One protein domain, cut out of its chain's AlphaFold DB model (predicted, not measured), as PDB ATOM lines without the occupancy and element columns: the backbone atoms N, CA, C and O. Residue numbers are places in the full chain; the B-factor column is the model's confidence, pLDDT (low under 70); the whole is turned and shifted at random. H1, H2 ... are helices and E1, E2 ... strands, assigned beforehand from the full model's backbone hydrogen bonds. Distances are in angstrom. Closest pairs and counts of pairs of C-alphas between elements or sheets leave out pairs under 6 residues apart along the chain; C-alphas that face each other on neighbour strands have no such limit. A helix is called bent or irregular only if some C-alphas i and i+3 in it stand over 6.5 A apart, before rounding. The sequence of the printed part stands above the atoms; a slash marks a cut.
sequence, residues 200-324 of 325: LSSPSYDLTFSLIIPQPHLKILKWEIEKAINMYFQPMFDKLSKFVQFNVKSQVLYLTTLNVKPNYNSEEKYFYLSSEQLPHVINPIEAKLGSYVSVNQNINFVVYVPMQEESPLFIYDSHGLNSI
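AT A GLANCE: This is residues 200 to 324 of the 325 residues of an uncharacterized protein of Strigamia maritima (UniProt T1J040). A long, twisted slab of three parallel strands, E2, E1 and E5, has the kinked helix H1 over one face, along its edge strand E2; beyond the end toward which these strands run sits a separate small sheet of E3, E4 and E6. The short helix H2 only grazes the large sheet, and H1 sticks out with residues 230 to 236. The printed part has 125 residues, with two named helices and six named strands in the order E1 H1 E2 E3 E4 H2 E5 E6; the class is mixed, helices and strands. The large sheet runs E2 E1 E5, all parallel, and the small one E3 E4 E6, mixed. The whole is only just loose, close to compact, with a radius of gyration of the C-alphas of 16.8 A and spans of 52 by 35 by 28 A.

IN THESE COORDINATES: E1, residues 204 to 213, begins at C-alpha 204 (38.663, 36.809, 88.776) and is 29.2 A long. E2, residues 245 to 254, is 29.6 A long, and E5, residues 297 to 304, is 22.4 A long. H1, residues 225 to 240, is 20.5 A long, with a kink of 53 degrees near residue 233; it is irregular, but only just, with C-alphas 232 and 235 6.8 A apart. H2 is residues 278 to 286. E3 is residues 263 to 265, E4 residues 270 to 273, and E6 residues 313 to 316, ending at C-alpha 316 (54.469, 20.207, 65.327).

HOW THE PARTS SIT: The inner strand E1 is parallel to E2 at 16 degrees, with N 207 and O 247 2.8 A apart, and to E5 at 18 degrees, with N 210 and O 301 2.8 A apart. E1, H1 and E2 form a strand-helix-strand unit, two parallel neighbour strands with a helix between, with a right-handed crossover. H1 is on this sheet at a height of 9.4 A over the sheet, making two layers, a helix on one face of a sheet. It runs along the strands, at 13 degrees to E2 on the local plane; the closest C-alphas, those of Phe 237 and Phe 246, are 7.0 A apart. H2 only grazes this sheet, with residues 282 to 286. E3 and E4 are a hairpin, with N 263 and O 272 2.9 A apart; E4 and E6 are parallel, with N 314 and O 271 2.8 A apart. E1 is apart from E3, E4 and E6. In H1 8 of 12 and in H2 3 of 5 O i to N i+4 pairs are within hydrogen-bond range.

THE WHOLE: The C-alphas farthest apart, of Lys 242 and Ser 266, are 52.4 A apart. The printed part has no cut. The link from E1 to H1 is long, with 11 residues. Residues 290 to 294 and 319 to 324 have pLDDT under 70; the mean of the printed part is 83.1.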
ATOM      1  N   LEU A 200      43.279  26.909  88.003       74.00
ATOM      2  CA  LEU A 200      42.653  26.830  89.319       74.00
ATOM      3  C   LEU A 200      41.469  27.788  89.352       74.00
ATOM      4  O   LEU A 200      41.548  28.907  88.857       74.00
ATOM      5  N   SER A 201      40.387  27.358  89.992       78.62
ATOM      6  CA  SER A 201      39.209  28.204  90.147       78.62
ATOM      7  C   SER A 201      39.557  29.497  90.891       78.62
ATOM      8  O   SER A 201      40.047  29.460  92.021       78.62
ATOM      9  N   SER A 202      39.290  30.636  90.254       84.12
ATOM     10  CA  SER A 202      39.455  31.981  90.804       84.12
ATOM     11  C   SER A 202      38.196  32.812  90.538       84.12
ATOM     12  O   SER A 202      37.588  32.668  89.475       84.12
ATOM     13  N   PRO A 203      37.788  33.706  91.457       87.56
ATOM     14  CA  PRO A 203      36.665  34.618  91.223       87.56
ATOM     15  C   PRO A 203      36.960  35.647  90.122       87.56
ATOM     16  O   PRO A 203      36.046  36.265  89.574       87.56
ATOM     17  N   SER A 204      38.236  35.860  89.798       90.19
ATOM     18  CA  SER A 204      38.663  36.809  88.776       90.19
ATOM     19  C   SER A 204      39.805  36.243  87.942       90.19
ATOM     20  O   SER A 204      40.748  35.662  88.490       90.19
ATOM     21  N   TYR A 205      39.725  36.437  86.627       90.50
ATOM     22  CA  TYR A 205      40.787  36.091  85.685       90.50
ATOM     23  C   TYR A 205      41.164  37.299  84.841       90.50
ATOM     24  O   TYR A 205      40.305  38.046  84.364       90.50
ATOM     25  N   ASP A 206      42.459  37.436  84.604       90.31
ATOM     26  CA  ASP A 206      43.005  38.389  83.655       90.31
ATOM     27  C   ASP A 206      43.275  37.646  82.334       90.31
ATOM     28  O   ASP A 206      43.853  36.564  82.324       90.31
ATOM     29  N   LEU A 207      42.821  38.196  81.210       91.00
ATOM     30  CA  LEU A 207      43.046  37.647  79.874       91.00
ATOM     31  C   LEU A 207      43.931  38.618  79.105       91.00
ATOM     32  O   LEU A 207      43.529  39.759  78.881       91.00
ATOM     33  N   THR A 208      45.113  38.181  78.681       90.56
ATOM     34  CA  THR A 208      46.088  39.060  78.026       90.56
ATOM     35  C   THR A 208      46.348  38.617  76.592       90.56
ATOM     36  O   THR A 208      46.953  37.575  76.359       90.56
ATOM     37  N   PHE A 209      45.928  39.427  75.620       91.94
ATOM     38  CA  PHE A 209      46.140  39.186  74.191       91.94
ATOM     39  C   PHE A 209      47.370  39.940  73.685       91.94
ATOM     40  O   PHE A 209      47.364  41.171  73.610       91.94
ATOM     41  N   SER A 210      48.410  39.200  73.315       90.69
ATOM     42  CA  SER A 210      49.722  39.730  72.948       90.69
ATOM     43  C   SER A 210      50.046  39.433  71.492       90.69
ATOM     44  O   SER A 210      50.173  38.270  71.114       90.69
ATOM     45  N   LEU A 211      50.228  40.475  70.684       91.19
ATOM     46  CA  LEU A 211      50.741  40.344  69.322       91.19
ATOM     47  C   LEU A 211      52.250  40.590  69.316       91.19
ATOM     48  O   LEU A 211      52.696  41.656  69.731       91.19
ATOM     49  N   ILE A 212      53.035  39.634  68.828       89.62
ATOM     50  CA  ILE A 212      54.494  39.735  68.747       89.62
ATOM     51  C   ILE A 212      54.910  39.973  67.297       89.62
ATOM     52  O   ILE A 212      54.628  39.162  66.413       89.62
ATOM     53  N   ILE A 213      55.614  41.085  67.071       90.12
ATOM     54  CA  ILE A 213      56.081  41.529  65.757       90.12
ATOM     55  C   ILE A 213      57.603  41.741  65.801       90.12
ATOM     56  O   ILE A 213      58.067  42.794  66.249       90.12
ATOM     57  N   PRO A 214      58.400  40.789  65.287       88.00
ATOM     58  CA  PRO A 214      59.853  40.926  65.180       88.00
ATOM     59  C   PRO A 214      60.297  42.077  64.269       88.00
ATOM     60  O   PRO A 214      61.198  42.835  64.613       88.00
ATOM     61  N   GLN A 215      59.660  42.211  63.101       88.88
ATOM     62  CA  GLN A 215      60.076  43.108  62.015       88.88
ATOM     63  C   GLN A 215      58.951  44.104  61.662       88.88
ATOM     64  O   GLN A 215      58.310  43.969  60.616       88.88
ATOM     65  N   PRO A 216      58.687  45.122  62.507       85.00
ATOM     66  CA  PRO A 216      57.596  46.080  62.277       85.00
ATOM     67  C   PRO A 216      57.777  46.927  61.013       85.00
ATOM     68  O   PRO A 216      56.804  47.432  60.465       85.00
ATOM     69  N   HIS A 217      59.013  47.067  60.533       84.94
ATOM     70  CA  HIS A 217      59.335  47.826  59.326       84.94
ATOM     71  C   HIS A 217      58.886  47.126  58.031       84.94
ATOM     72  O   HIS A 217      58.680  47.802  57.029       84.94
ATOM     73  N   LEU A 218      58.713  45.797  58.040       82.19
ATOM     74  CA  LEU A 218      58.323  45.023  56.850       82.19
ATOM     75  C   LEU A 218      56.819  44.745  56.783       82.19
ATOM     76  O   LEU A 218      56.277  44.552  55.697       82.19
ATOM     77  N   LYS A 219      56.138  44.688  57.933       77.00
ATOM     78  CA  LYS A 219      54.720  44.320  58.028       77.00
ATOM     79  C   LYS A 219      53.968  45.324  58.895       77.00
ATOM     80  O   LYS A 219      54.086  45.309  60.119       77.00
ATOM     81  N   ILE A 220      53.140  46.151  58.259       75.31
ATOM     82  CA  ILE A 220      52.179  47.011  58.958       75.31
ATOM     83  C   ILE A 220      50.927  46.175  59.229       75.31
ATOM     84  O   ILE A 220      50.130  45.920  58.327       75.31
ATOM     85  N   LEU A 221      50.767  45.726  60.471       81.06
ATOM     86  CA  LEU A 221      49.617  44.933  60.896       81.06
ATOM     87  C   LEU A 221      48.623  45.806  61.658       81.06
ATOM     88  O   LEU A 221      49.002  46.561  62.552       81.06
ATOM     89  N   LYS A 222      47.339  45.675  61.323       84.88
ATOM     90  CA  LYS A 222      46.244  46.268  62.093       84.88
ATOM     91  C   LYS A 222      45.742  45.239  63.100       84.88
ATOM     92  O   LYS A 222      45.205  44.206  62.714       84.88
ATOM     93  N   TRP A 223      45.927  45.521  64.382       88.44
ATOM     94  CA  TRP A 223      45.506  44.651  65.478       88.44
ATOM     95  C   TRP A 223      44.149  45.101  66.035       88.44
ATOM     96  O   TRP A 223      44.064  45.723  67.089       88.44
ATOM     97  N   GLU A 224      43.067  44.817  65.307       89.81
ATOM     98  CA  GLU A 224      41.692  45.152  65.724       89.81
ATOM     99  C   GLU A 224      41.104  44.098  66.684       89.81
ATOM    100  O   GLU A 224      40.001  43.585  66.490       89.81
ATOM    101  N   ILE A 225      41.857  43.747  67.730       90.62
ATOM    102  CA  ILE A 225      41.495  42.665  68.657       90.62
ATOM    103  C   ILE A 225      40.217  42.953  69.443       90.62
ATOM    104  O   ILE A 225      39.482  42.029  69.762       90.62
ATOM    105  N   GLU A 226      39.910  44.222  69.713       91.25
ATOM    106  CA  GLU A 226      38.714  44.622  70.457       91.25
ATOM    107  C   GLU A 226      37.433  44.132  69.768       91.25
ATOM    108  O   GLU A 226      36.569  43.529  70.403       91.25
ATOM    109  N   LYS A 227      37.343  44.288  68.440       92.88
ATOM    110  CA  LYS A 227      36.206  43.783  67.657       92.88
ATOM    111  C   LYS A 227      36.115  42.261  67.718       92.88
ATOM    112  O   LYS A 227      35.021  41.719  67.843       92.88
ATOM    113  N   ALA A 228      37.255  41.572  67.652       91.56
ATOM    114  CA  ALA A 228      37.301  40.116  67.735       91.56
ATOM    115  C   ALA A 228      36.898  39.608  69.128       91.56
ATOM    116  O   ALA A 228      36.126  38.657  69.230       91.56
ATOM    117  N   ILE A 229      37.346  40.265  70.201       92.88
ATOM    118  CA  ILE A 229      36.932  39.954  71.575       92.88
ATOM    119  C   ILE A 229      35.416  40.129  71.708       92.88
ATOM    120  O   ILE A 229      34.734  39.208  72.158       92.88
ATOM    121  N   ASN A 230      34.879  41.254  71.229       93.56
ATOM    122  CA  ASN A 230      33.446  41.532  71.281       93.56
ATOM    123  C   ASN A 230      32.614  40.514  70.481       93.56
ATOM    124  O   ASN A 230      31.518  40.148  70.892       93.56
ATOM    125  N   MET A 231      33.131  40.027  69.351       94.00
ATOM    126  CA  MET A 231      32.422  39.072  68.497       94.00
ATOM    127  C   MET A 231      32.501  37.627  69.010       94.00
ATOM    128  O   MET A 231      31.497  36.916  68.989       94.00
ATOM    129  N   TYR A 232      33.679  37.180  69.453       90.94
ATOM    130  CA  TYR A 232      33.937  35.768  69.758       90.94
ATOM    131  C   TYR A 232      33.917  35.450  71.253       90.94
ATOM    132  O   TYR A 232      33.419  34.397  71.647       90.94
ATOM    133  N   PHE A 233      34.440  36.341  72.096       91.12
ATOM    134  CA  PHE A 233      34.620  36.075  73.524       91.12
ATOM    135  C   PHE A 233      33.495  36.656  74.386       91.12
ATOM    136  O   PHE A 233      33.118  36.037  75.381       91.12
ATOM    137  N   GLN A 234      32.898  37.783  73.989       93.25
ATOM    138  CA  GLN A 234      31.839  38.438  74.766       93.25
ATOM    139  C   GLN A 234      30.651  37.519  75.100       93.25
ATOM    140  O   GLN A 234      30.286  37.451  76.273       93.25
ATOM    141  N   PRO A 235      30.104  36.708  74.165       93.31
ATOM    142  CA  PRO A 235      28.990  35.813  74.491       93.31
ATOM    143  C   PRO A 235      29.340  34.769  75.559       93.31
ATOM    144  O   PRO A 235      28.461  34.265  76.261       93.31
ATOM    145  N   MET A 236      30.620  34.402  75.665       91.19
ATOM    146  CA  MET A 236      31.118  33.510  76.706       91.19
ATOM    147  C   MET A 236      31.282  34.259  78.034       91.19
ATOM    148  O   MET A 236      30.841  33.751  79.064       91.19
ATOM    149  N   PHE A 237      31.860  35.465  78.014       92.31
ATOM    150  CA  PHE A 237      32.004  36.303  79.208       92.31
ATOM    151  C   PHE A 237      30.651  36.627  79.832       92.31
ATOM    152  O   PHE A 237      30.488  36.461  81.036       92.31
ATOM    153  N   ASP A 238      29.651  36.969  79.023       91.25
ATOM    154  CA  ASP A 238      28.307  37.284  79.503       91.25
ATOM    155  C   ASP A 238      27.664  36.084  80.213       91.25
ATOM    156  O   ASP A 238      27.060  36.232  81.278       91.25
ATOM    157  N   LYS A 239      27.844  34.866  79.679       88.62
ATOM    158  CA  LYS A 239      27.347  33.627  80.306       88.62
ATOM    159  C   LYS A 239      28.041  33.315  81.631       88.62
ATOM    160  O   LYS A 239      27.399  32.790  82.539       88.62
ATOM    161  N   LEU A 240      29.335  33.611  81.733       89.25
ATOM    162  CA  LEU A 240      30.163  33.307  82.904       89.25
ATOM    163  C   LEU A 240      30.229  34.451  83.927       89.25
ATOM    164  O   LEU A 240      30.654  34.218  85.058       89.25
ATOM    165  N   SER A 241      29.737  35.640  83.575       89.81
ATOM    166  CA  SER A 241      29.747  36.861  84.395       89.81
ATOM    167  C   SER A 241      29.142  36.692  85.791       89.81
ATOM    168  O   SER A 241      29.512  37.402  86.722       89.81
ATOM    169  N   LYS A 242      28.233  35.723  85.963       86.00
ATOM    170  CA  LYS A 242      27.616  35.390  87.258       86.00
ATOM    171  C   LYS A 242      28.579  34.737  88.247       86.00
ATOM    172  O   LYS A 242      28.320  34.776  89.445       86.00
ATOM    173  N   PHE A 243      29.625  34.089  87.749       85.75
ATOM    174  CA  PHE A 243      30.538  33.275  88.549       85.75
ATOM    175  C   PHE A 243      31.945  33.858  88.587       85.75
ATOM    176  O   PHE A 243      32.668  33.646  89.556       85.75
ATOM    177  N   VAL A 244      32.337  34.551  87.519       90.00
ATOM    178  CA  VAL A 244      33.714  34.961  87.283       90.00
ATOM    179  C   VAL A 244      33.749  36.347  86.654       90.00
ATOM    180  O   VAL A 244      33.051  36.617  85.676       90.00
ATOM    181  N   GLN A 245      34.622  37.203  87.178       91.62
ATOM    182  CA  GLN A 245      34.968  38.476  86.558       91.62
ATOM    183  C   GLN A 245      36.161  38.301  85.610       91.62
ATOM    184  O   GLN A 245      37.208  37.789  86.007       91.62
ATOM    185  N   PHE A 246      36.022  38.762  84.366       91.25
ATOM    186  CA  PHE A 246      37.099  38.746  83.375       91.25
ATOM    187  C   PHE A 246      37.628  40.155  83.131       91.25
ATOM    188  O   PHE A 246      36.861  41.056  82.793       91.25
ATOM    189  N   ASN A 247      38.942  40.330  83.243       90.50
ATOM    190  CA  ASN A 247      39.624  41.563  82.871       90.50
ATOM    191  C   ASN A 247      40.429  41.317  81.600       90.50
ATOM    192  O   ASN A 247      41.415  40.584  81.622       90.50
ATOM    193  N   VAL A 248      40.032  41.934  80.491       91.38
ATOM    194  CA  VAL A 248      40.714  41.732  79.210       91.38
ATOM    195  C   VAL A 248      41.719  42.852  78.971       91.38
ATOM    196  O   VAL A 248      41.402  44.033  79.091       91.38
ATOM    197  N   LYS A 249      42.943  42.471  78.623       89.31
ATOM    198  CA  LYS A 249      44.056  43.357  78.287       89.31
ATOM    199  C   LYS A 249      44.582  42.970  76.912       89.31
ATOM    200  O   LYS A 249      44.592  41.794  76.546       89.31
ATOM    201  N   SER A 250      45.066  43.948  76.156       91.06
ATOM    202  CA  SER A 250      45.816  43.671  74.936       91.06
ATOM    203  C   SER A 250      47.101  44.475  74.876       91.06
ATOM    204  O   SER A 250      47.163  45.602  75.361       91.06
ATOM    205  N   GLN A 251      48.125  43.870  74.283       88.88
ATOM    206  CA  GLN A 251      49.427  44.475  74.074       88.88
ATOM    207  C   GLN A 251      50.015  44.066  72.723       88.88
ATOM    208  O   GLN A 251      49.717  42.998  72.183       88.88
ATOM    209  N   VAL A 252      50.891  44.919  72.196       90.12
ATOM    210  CA  VAL A 252      51.674  44.643  70.992       90.12
ATOM    211  C   VAL A 252      53.150  44.778  71.346       90.12
ATOM    212  O   VAL A 252      53.589  45.828  71.812       90.12
ATOM    213  N   LEU A 253      53.903  43.701  71.150       88.06
ATOM    214  CA  LEU A 253      55.329  43.611  71.428       88.06
ATOM    215  C   LEU A 253      56.100  43.704  70.115       88.06
ATOM    216  O   LEU A 253      56.103  42.779  69.302       88.06
ATOM    217  N   TYR A 254      56.768  44.832  69.919       87.81
ATOM    218  CA  TYR A 254      57.614  45.069  68.756       87.81
ATOM    219  C   TYR A 254      59.052  44.616  69.009       87.81
ATOM    220  O   TYR A 254      59.499  44.546  70.156       87.81
ATOM    221  N   LEU A 255      59.782  44.324  67.927       84.94
ATOM    222  CA  LEU A 255      61.212  43.985  67.944       84.94
ATOM    223  C   LEU A 255      61.537  42.815  68.887       84.94
ATOM    224  O   LEU A 255      62.611  42.732  69.477       84.94
ATOM    225  N   THR A 256      60.572  41.910  69.047       82.62
ATOM    226  CA  THR A 256      60.677  40.744  69.917       82.62
ATOM    227  C   THR A 256      60.687  39.490  69.063       82.62
ATOM    228  O   THR A 256      59.718  39.194  68.373       82.62
ATOM    229  N   THR A 257      61.802  38.769  69.107       80.31
ATOM    230  CA  THR A 257      62.013  37.505  68.401       80.31
ATOM    231  C   THR A 257      61.767  36.328  69.336       80.31
ATOM    232  O   THR A 257      61.878  36.463  70.560       80.31
ATOM    233  N   LEU A 258      61.480  35.157  68.766       78.31
ATOM    234  CA  LEU A 258      61.595  33.906  69.509       78.31
ATOM    235  C   LEU A 258      63.087  33.611  69.690       78.31
ATOM    236  O   LEU A 258      63.846  33.652  68.726       78.31
ATOM    237  N   ASN A 259      63.539  33.320  70.909       77.06
ATOM    238  CA  ASN A 259      64.944  32.972  71.169       77.06
ATOM    239  C   ASN A 259      65.253  31.507  70.791       77.06
ATOM    240  O   ASN A 259      66.025  30.832  71.469       77.06
ATOM    241  N   VAL A 260      64.622  30.993  69.734       80.69
ATOM    242  CA  VAL A 260      64.750  29.609  69.274       80.69
ATOM    243  C   VAL A 260      64.861  29.624  67.760       80.69
ATOM    244  O   VAL A 260      64.076  30.294  67.098       80.69
ATOM    245  N   LYS A 261      65.831  28.880  67.225       82.62
ATOM    246  CA  LYS A 261      65.990  28.699  65.781       82.62
ATOM    247  C   LYS A 261      65.057  27.583  65.300       82.62
ATOM    248  O   LYS A 261      65.197  26.462  65.798       82.62
ATOM    249  N   PRO A 262      64.136  27.857  64.364       84.62
ATOM    250  CA  PRO A 262      63.305  26.824  63.762       84.62
ATOM    251  C   PRO A 262      64.132  25.816  62.958       84.62
ATOM    252  O   PRO A 262      65.170  26.156  62.387       84.62
ATOM    253  N   ASN A 263      63.646  24.581  62.874       85.00
ATOM    254  CA  ASN A 263      64.203  23.580  61.968       85.00
ATOM    255  C   ASN A 263      63.693  23.837  60.546       85.00
ATOM    256  O   ASN A 263      62.552  24.261  60.368       85.00
ATOM    257  N   TYR A 264      64.517  23.568  59.535       86.56
ATOM    258  CA  TYR A 264      64.142  23.741  58.131       86.56
ATOM    259  C   TYR A 264      63.855  22.387  57.486       86.56
ATOM    260  O   TYR A 264      64.704  21.495  57.510       86.56
ATOM    261  N   ASN A 265      62.669  22.246  56.895       84.69
ATOM    262  CA  ASN A 265      62.341  21.095  56.069       84.69
ATOM    263  C   ASN A 265      62.708  21.391  54.606       84.69
ATOM    264  O   ASN A 265      62.045  22.180  53.931       84.69
ATOM    265  N   SER A 266      63.760  20.732  54.116       80.69
ATOM    266  CA  SER A 266      64.251  20.887  52.743       80.69
ATOM    267  C   SER A 266      63.298  20.343  51.675       80.69
ATOM    268  O   SER A 266      63.360  20.810  50.538       80.69
ATOM    269  N   GLU A 267      62.434  19.381  52.010       80.94
ATOM    270  CA  GLU A 267      61.528  18.734  51.051       80.94
ATOM    271  C   GLU A 267      60.335  19.635  50.715       80.94
ATOM    272  O   GLU A 267      60.011  19.842  49.546       80.94
ATOM    273  N   GLU A 268      59.733  20.241  51.738       78.62
ATOM    274  CA  GLU A 268      58.511  21.046  51.602       78.62
ATOM    275  C   GLU A 268      58.728  22.561  51.784       78.62
ATOM    276  O   GLU A 268      57.784  23.345  51.690       78.62
ATOM    277  N   LYS A 269      59.981  22.994  51.980       83.31
ATOM    278  CA  LYS A 269      60.407  24.407  52.046       83.31
ATOM    279  C   LYS A 269      59.665  25.238  53.097       83.31
ATOM    280  O   LYS A 269      59.260  26.372  52.832       83.31
ATOM    281  N   TYR A 270      59.520  24.697  54.299       84.50
ATOM    282  CA  TYR A 270      58.986  25.437  55.440       84.50
ATOM    283  C   TYR A 270      59.842  25.255  56.686       84.50
ATOM    284  O   TYR A 270      60.648  24.327  56.798       84.50
ATOM    285  N   PHE A 271      59.633  26.153  57.643       85.25
ATOM    286  CA  PHE A 271      60.248  26.094  58.956       85.25
ATOM    287  C   PHE A 271      59.285  25.476  59.962       85.25
ATOM    288  O   PHE A 271      58.075  25.691  59.881       85.25
ATOM    289  N   TYR A 272      59.801  24.719  60.927       86.94
ATOM    290  CA  TYR A 272      58.979  24.129  61.977       86.94
ATOM    291  C   TYR A 272      59.639  24.169  63.355       86.94
ATOM    292  O   TYR A 272      60.863  24.110  63.494       86.94
ATOM    293  N   LEU A 273      58.800  24.249  64.387       86.31
ATOM    294  CA  LEU A 273      59.174  24.091  65.790       86.31
ATOM    295  C   LEU A 273      58.671  22.740  66.294       86.31
ATOM    296  O   LEU A 273      57.484  22.429  66.171       86.31
ATOM    297  N   SER A 274      59.567  21.937  66.869       84.31
ATOM    298  CA  SER A 274      59.180  20.676  67.504       84.31
ATOM    299  C   SER A 274      58.560  20.919  68.883       84.31
ATOM    300  O   SER A 274      58.850  21.915  69.550       84.31
ATOM    301  N   SER A 275      57.751  19.969  69.363       81.88
ATOM    302  CA  SER A 275      57.160  20.039  70.708       81.88
ATOM    303  C   SER A 275      58.205  20.169  71.830       81.88
ATOM    304  O   SER A 275      57.877  20.683  72.897       81.88
ATOM    305  N   GLU A 276      59.441  19.718  71.610       81.06
ATOM    306  CA  GLU A 276      60.551  19.819  72.571       81.06
ATOM    307  C   GLU A 276      61.139  21.234  72.640       81.06
ATOM    308  O   GLU A 276      61.677  21.644  73.665       81.06
ATOM    309  N   GLN A 277      61.006  22.009  71.560       80.75
ATOM    310  CA  GLN A 277      61.502  23.380  71.466       80.75
ATOM    311  C   GLN A 277      60.510  24.408  72.034       80.75
ATOM    312  O   GLN A 277      60.922  25.495  72.435       80.75
ATOM    313  N   LEU A 278      59.215  24.073  72.117       80.50
ATOM    314  CA  LEU A 278      58.160  24.982  72.587       80.50
ATOM    315  C   LEU A 278      58.377  25.539  74.008       80.50
ATOM    316  O   LEU A 278      58.201  26.746  74.185       80.50
ATOM    317  N   PRO A 279      58.805  24.758  75.021       79.81
ATOM    318  CA  PRO A 279      59.090  25.312  76.347       79.81
ATOM    319  C   PRO A 279      60.162  26.412  76.316       79.81
ATOM    320  O   PRO A 279      60.066  27.409  77.031       79.81
ATOM    321  N   HIS A 280      61.154  26.281  75.431       79.25
ATOM    322  CA  HIS A 280      62.212  27.276  75.251       79.25
ATOM    323  C   HIS A 280      61.732  28.549  74.540       79.25
ATOM    324  O   HIS A 280      62.368  29.594  74.670       79.25
ATOM    325  N   VAL A 281      60.607  28.483  73.822       77.50
ATOM    326  CA  VAL A 281      59.932  29.646  73.227       77.50
ATOM    327  C   VAL A 281      59.123  30.410  74.277       77.50
ATOM    328  O   VAL A 281      59.101  31.639  74.254       77.50
ATOM    329  N   ILE A 282      58.482  29.700  75.210       73.94
ATOM    330  CA  ILE A 282      57.566  30.297  76.190       73.94
ATOM    331  C   ILE A 282      58.321  31.133  77.228       73.94
ATOM    332  O   ILE A 282      57.953  32.286  77.431       73.94
ATOM    333  N   ASN A 283      59.403  30.624  77.827       74.31
ATOM    334  CA  ASN A 283      60.079  31.323  78.935       74.31
ATOM    335  C   ASN A 283      60.585  32.742  78.569       74.31
ATOM    336  O   ASN A 283      60.381  33.677  79.347       74.31
ATOM    337  N   PRO A 284      61.223  32.971  77.398       72.94
ATOM    338  CA  PRO A 284      61.652  34.311  76.992       72.94
ATOM    339  C   PRO A 284      60.484  35.252  76.683       72.94
ATOM    340  O   PRO A 284      60.612  36.462  76.871       72.94
ATOM    341  N   ILE A 285      59.368  34.712  76.183       75.81
ATOM    342  CA  ILE A 285      58.145  35.484  75.958       75.81
ATOM    343  C   ILE A 285      57.534  35.851  77.307       75.81
ATOM    344  O   ILE A 285      57.228  37.017  77.513       75.81
ATOM    345  N   GLU A 286      57.421  34.907  78.238       76.31
ATOM    346  CA  GLU A 286      56.866  35.113  79.579       76.31
ATOM    347  C   GLU A 286      57.570  36.250  80.323       76.31
ATOM    348  O   GLU A 286      56.906  37.126  80.862       76.31
ATOM    349  N   ALA A 287      58.900  36.326  80.248       74.56
ATOM    350  CA  ALA A 287      59.658  37.435  80.828       74.56
ATOM    351  C   ALA A 287      59.289  38.818  80.241       74.56
ATOM    352  O   ALA A 287      59.497  39.842  80.889       74.56
ATOM    353  N   LYS A 288      58.767  38.859  79.008       75.88
ATOM    354  CA  LYS A 288      58.329  40.074  78.295       75.88
ATOM    355  C   LYS A 288      56.821  40.307  78.384       75.88
ATOM    356  O   LYS A 288      56.366  41.432  78.172       75.88
ATOM    357  N   LEU A 289      56.044  39.270  78.687       72.19
ATOM    358  CA  LEU A 289      54.636  39.369  79.040       72.19
ATOM    359  C   LEU A 289      54.586  39.955  80.448       72.19
ATOM    360  O   LEU A 289      54.619  39.221  81.429       72.19
ATOM    361  N   GLY A 290      54.593  41.287  80.539       62.91
ATOM    362  CA  GLY A 290      54.648  41.994  81.814       62.91
ATOM    363  C   GLY A 290      53.713  41.358  82.840       62.91
ATOM    364  O   GLY A 290      52.507  41.243  82.608       62.91
ATOM    365  N   SER A 291      54.271  40.924  83.968       55.31
ATOM    366  CA  SER A 291      53.504  40.505  85.134       55.31
ATOM    367  C   SER A 291      52.870  41.754  85.736       55.31
ATOM    368  O   SER A 291      53.362  42.354  86.689       55.31
ATOM    369  N   TYR A 292      51.788  42.217  85.111       56.38
ATOM    370  CA  TYR A 292      50.966  43.267  85.687       56.38
ATOM    371  C   TYR A 292      50.568  42.812  87.092       56.38
ATOM    372  O   TYR A 292      50.219  41.651  87.282       56.38
ATOM    373  N   VAL A 293      50.680  43.736  88.046       58.03
ATOM    374  CA  VAL A 293      50.565  43.595  89.509       58.03
ATOM    375  C   VAL A 293      49.175  43.094  89.931       58.03
ATOM    376  O   VAL A 293      48.393  43.801  90.558       58.03
ATOM    377  N   SER A 294      48.823  41.888  89.513       68.00
ATOM    378  CA  SER A 294      47.518  41.279  89.692       68.00
ATOM    379  C   SER A 294      47.709  39.969  90.430       68.00
ATOM    380  O   SER A 294      48.553  39.151  90.071       68.00
ATOM    381  N   VAL A 295      46.926  39.789  91.488       75.00
ATOM    382  CA  VAL A 295      46.882  38.541  92.265       75.00
ATOM    383  C   VAL A 295      46.006  37.497  91.550       75.00
ATOM    384  O   VAL A 295      45.980  36.330  91.931       75.00
ATOM    385  N   ASN A 296      45.294  37.910  90.496       82.56
ATOM    386  CA  ASN A 296      44.381  37.065  89.739       82.56
ATOM    387  C   ASN A 296      45.132  36.096  88.824       82.56
ATOM    388  O   ASN A 296      46.236  36.375  88.353       82.56
ATOM    389  N   GLN A 297      44.485  34.976  88.498       84.38
ATOM    390  CA  GLN A 297      45.004  34.062  87.485       84.38
ATOM    391  C   GLN A 297      45.010  34.733  86.107       84.38
ATOM    392  O   GLN A 297      43.981  35.245  85.668       84.38
ATOM    393  N   ASN A 298      46.157  34.717  85.424       85.06
ATOM    394  CA  ASN A 298      46.322  35.323  84.102       85.06
ATOM    395  C   ASN A 298      46.401  34.248  83.008       85.06
ATOM    396  O   ASN A 298      47.212  33.326  83.094       85.06
ATOM    397  N   ILE A 299      45.585  34.391  81.965       87.62
ATOM    398  CA  ILE A 299      45.596  33.551  80.767       87.62
ATOM    399  C   ILE A 299      46.178  34.373  79.620       87.62
ATOM    400  O   ILE A 299      45.604  35.379  79.196       87.62
ATOM    401  N   ASN A 300      47.319  33.928  79.098       88.00
ATOM    402  CA  ASN A 300      48.026  34.621  78.028       88.00
ATOM    403  C   ASN A 300      47.687  34.008  76.665       88.00
ATOM    404  O   ASN A 300      47.944  32.832  76.421       88.00
ATOM    405  N   PHE A 301      47.174  34.835  75.759       90.12
ATOM    406  CA  PHE A 301      47.018  34.518  74.344       90.12
ATOM    407  C   PHE A 301      48.123  35.224  73.572       90.12
ATOM    408  O   PHE A 301      48.249  36.447  73.645       90.12
ATOM    409  N   VAL A 302      48.934  34.469  72.837       87.94
ATOM    410  CA  VAL A 302      50.078  35.011  72.099       87.94
ATOM    411  C   VAL A 302      49.916  34.701  70.623       87.94
ATOM    412  O   VAL A 302      49.767  33.546  70.240       87.94
ATOM    413  N   VAL A 303      49.976  35.741  69.797       90.12
ATOM    414  CA  VAL A 303      50.026  35.625  68.341       90.12
ATOM    415  C   VAL A 303      51.406  36.072  67.893       90.12
ATOM    416  O   VAL A 303      51.779  37.230  68.074       90.12
ATOM    417  N   TYR A 304      52.178  35.148  67.328       88.00
ATOM    418  CA  TYR A 304      53.505  35.429  66.797       88.00
ATOM    419  C   TYR A 304      53.459  35.559  65.280       88.00
ATOM    420  O   TYR A 304      52.921  34.697  64.588       88.00
ATOM    421  N   VAL A 305      54.058  36.626  64.759       89.31
ATOM    422  CA  VAL A 305      54.213  36.823  63.319       89.31
ATOM    423  C   VAL A 305      55.647  36.458  62.940       89.31
ATOM    424  O   VAL A 305      56.563  37.179  63.339       89.31
ATOM    425  N   PRO A 306      55.873  35.383  62.160       88.50
ATOM    426  CA  PRO A 306      57.222  34.957  61.815       88.50
ATOM    427  C   PRO A 306      57.956  35.995  60.960       88.50
ATOM    428  O   PRO A 306      57.347  36.746  60.175       88.50
ATOM    429  N   MET A 307      59.281  36.008  61.126       86.94
ATOM    430  CA  MET A 307      60.201  36.790  60.298       86.94
ATOM    431  C   MET A 307      60.115  36.335  58.843       86.94
ATOM    432  O   MET A 307      59.750  35.195  58.564       86.94
ATOM    433  N   GLN A 308      60.435  37.223  57.900       84.25
ATOM    434  CA  GLN A 308      60.347  36.893  56.472       84.25
ATOM    435  C   GLN A 308      61.252  35.713  56.086       84.25
ATOM    436  O   GLN A 308      60.872  34.900  55.250       84.25
ATOM    437  N   GLU A 309      62.409  35.605  56.736       85.31
ATOM    438  CA  GLU A 309      63.399  34.542  56.533       85.31
ATOM    439  C   GLU A 309      62.946  33.182  57.086       85.31
ATOM    440  O   GLU A 309      63.402  32.152  56.607       85.31
ATOM    441  N   GLU A 310      62.031  33.179  58.060       84.69
ATOM    442  CA  GLU A 310      61.544  31.988  58.775       84.69
ATOM    443  C   GLU A 310      60.090  31.648  58.401       84.69
ATOM    444  O   GLU A 310      59.415  30.886  59.090       84.69
ATOM    445  N   SER A 311      59.567  32.255  57.335       84.38
ATOM    446  CA  SER A 311      58.182  32.101  56.893       84.38
ATOM    447  C   SER A 311      58.098  31.148  55.692       84.38
ATOM    448  O   SER A 311      58.844  31.344  54.733       84.38
ATOM    449  N   PRO A 312      57.143  30.199  55.651       87.00
ATOM    450  CA  PRO A 312      56.130  29.898  56.668       87.00
ATOM    451  C   PRO A 312      56.686  29.062  57.833       87.00
ATOM    452  O   PRO A 312      57.514  28.175  57.625       87.00
ATOM    453  N   LEU A 313      56.193  29.341  59.046       86.38
ATOM    454  CA  LEU A 313      56.564  28.656  60.287       86.38
ATOM    455  C   LEU A 313      55.395  27.805  60.792       86.38
ATOM    456  O   LEU A 313      54.298  28.332  60.978       86.38
ATOM    457  N   PHE A 314      55.646  26.528  61.069       85.75
ATOM    458  CA  PHE A 314      54.666  25.587  61.610       85.75
ATOM    459  C   PHE A 314      55.064  25.076  62.995       85.75
ATOM    460  O   PHE A 314      56.241  25.027  63.354       85.75
ATOM    461  N   ILE A 315      54.075  24.666  63.786       84.81
ATOM    462  CA  ILE A 315      54.293  24.014  65.078       84.81
ATOM    463  C   ILE A 315      53.871  22.553  64.950       84.81
ATOM    464  O   ILE A 315      52.756  22.259  64.516       84.81
ATOM    465  N   TYR A 316      54.765  21.637  65.311       83.88
ATOM    466  CA  TYR A 316      54.469  20.207  65.327       83.88
ATOM    467  C   TYR A 316      53.933  19.777  66.685       83.88
ATOM    468  O   TYR A 316      54.484  20.134  67.729       83.88
ATOM    469  N   ASP A 317      52.891  18.947  66.665       76.81
ATOM    470  CA  ASP A 317      52.445  18.248  67.869       76.81
ATOM    471  C   ASP A 317      53.455  17.145  68.252       76.81
ATOM    472  O   ASP A 317      54.343  16.767  67.487       76.81
ATOM    473  N   SER A 318      53.293  16.578  69.442       70.25
ATOM    474  CA  SER A 318      54.015  15.414  69.963       70.25
ATOM    475  C   SER A 318      54.008  14.177  69.050       70.25
ATOM    476  O   SER A 318      54.832  13.287  69.239       70.25
ATOM    477  N   HIS A 319      53.134  14.135  68.040       69.56
ATOM    478  CA  HIS A 319      53.075  13.091  67.013       69.56
ATOM    479  C   HIS A 319      53.741  13.481  65.677       69.56
ATOM    480  O   HIS A 319      53.649  12.724  64.716       69.56
ATOM    481  N   GLY A 320      54.391  14.649  65.589       64.19
ATOM    482  CA  GLY A 320      55.097  15.112  64.385       64.19
ATOM    483  C   GLY A 320      54.189  15.559  63.235       64.19
ATOM    484  O   GLY A 320      54.676  15.829  62.144       64.19
ATOM    485  N   LEU A 321      52.877  15.634  63.469       66.38
ATOM    486  CA  LEU A 321      51.907  16.159  62.511       66.38
ATOM    487  C   LEU A 321      51.841  17.687  62.612       66.38
ATOM    488  O   LEU A 321      51.934  18.244  63.712       66.38
ATOM    489  N   ASN A 322      51.630  18.342  61.466       61.88
ATOM    490  CA  ASN A 322      51.384  19.781  61.376       61.88
ATOM    491  C   ASN A 322      50.193  20.137  62.268       61.88
ATOM    492  O   ASN A 322      49.048  19.818  61.940       61.88
ATOM    493  N   SER A 323      50.448  20.787  63.402       52.88
ATOM    494  CA  SER A 323      49.369  21.311  64.224       52.88
ATOM    495  C   SER A 323      48.939  22.634  63.594       52.88
ATOM    496  O   SER A 323      49.730  23.575  63.504       52.88
ATOM    497  N   ILE A 324      47.707  22.673  63.090       43.09
ATOM    498  CA  ILE A 324      47.055  23.901  62.638       43.09
ATOM    499  C   ILE A 324      46.554  24.599  63.906       43.09
ATOM    500  O   ILE A 324      45.409  24.409  64.312       43.09
TER     501      ILE A 324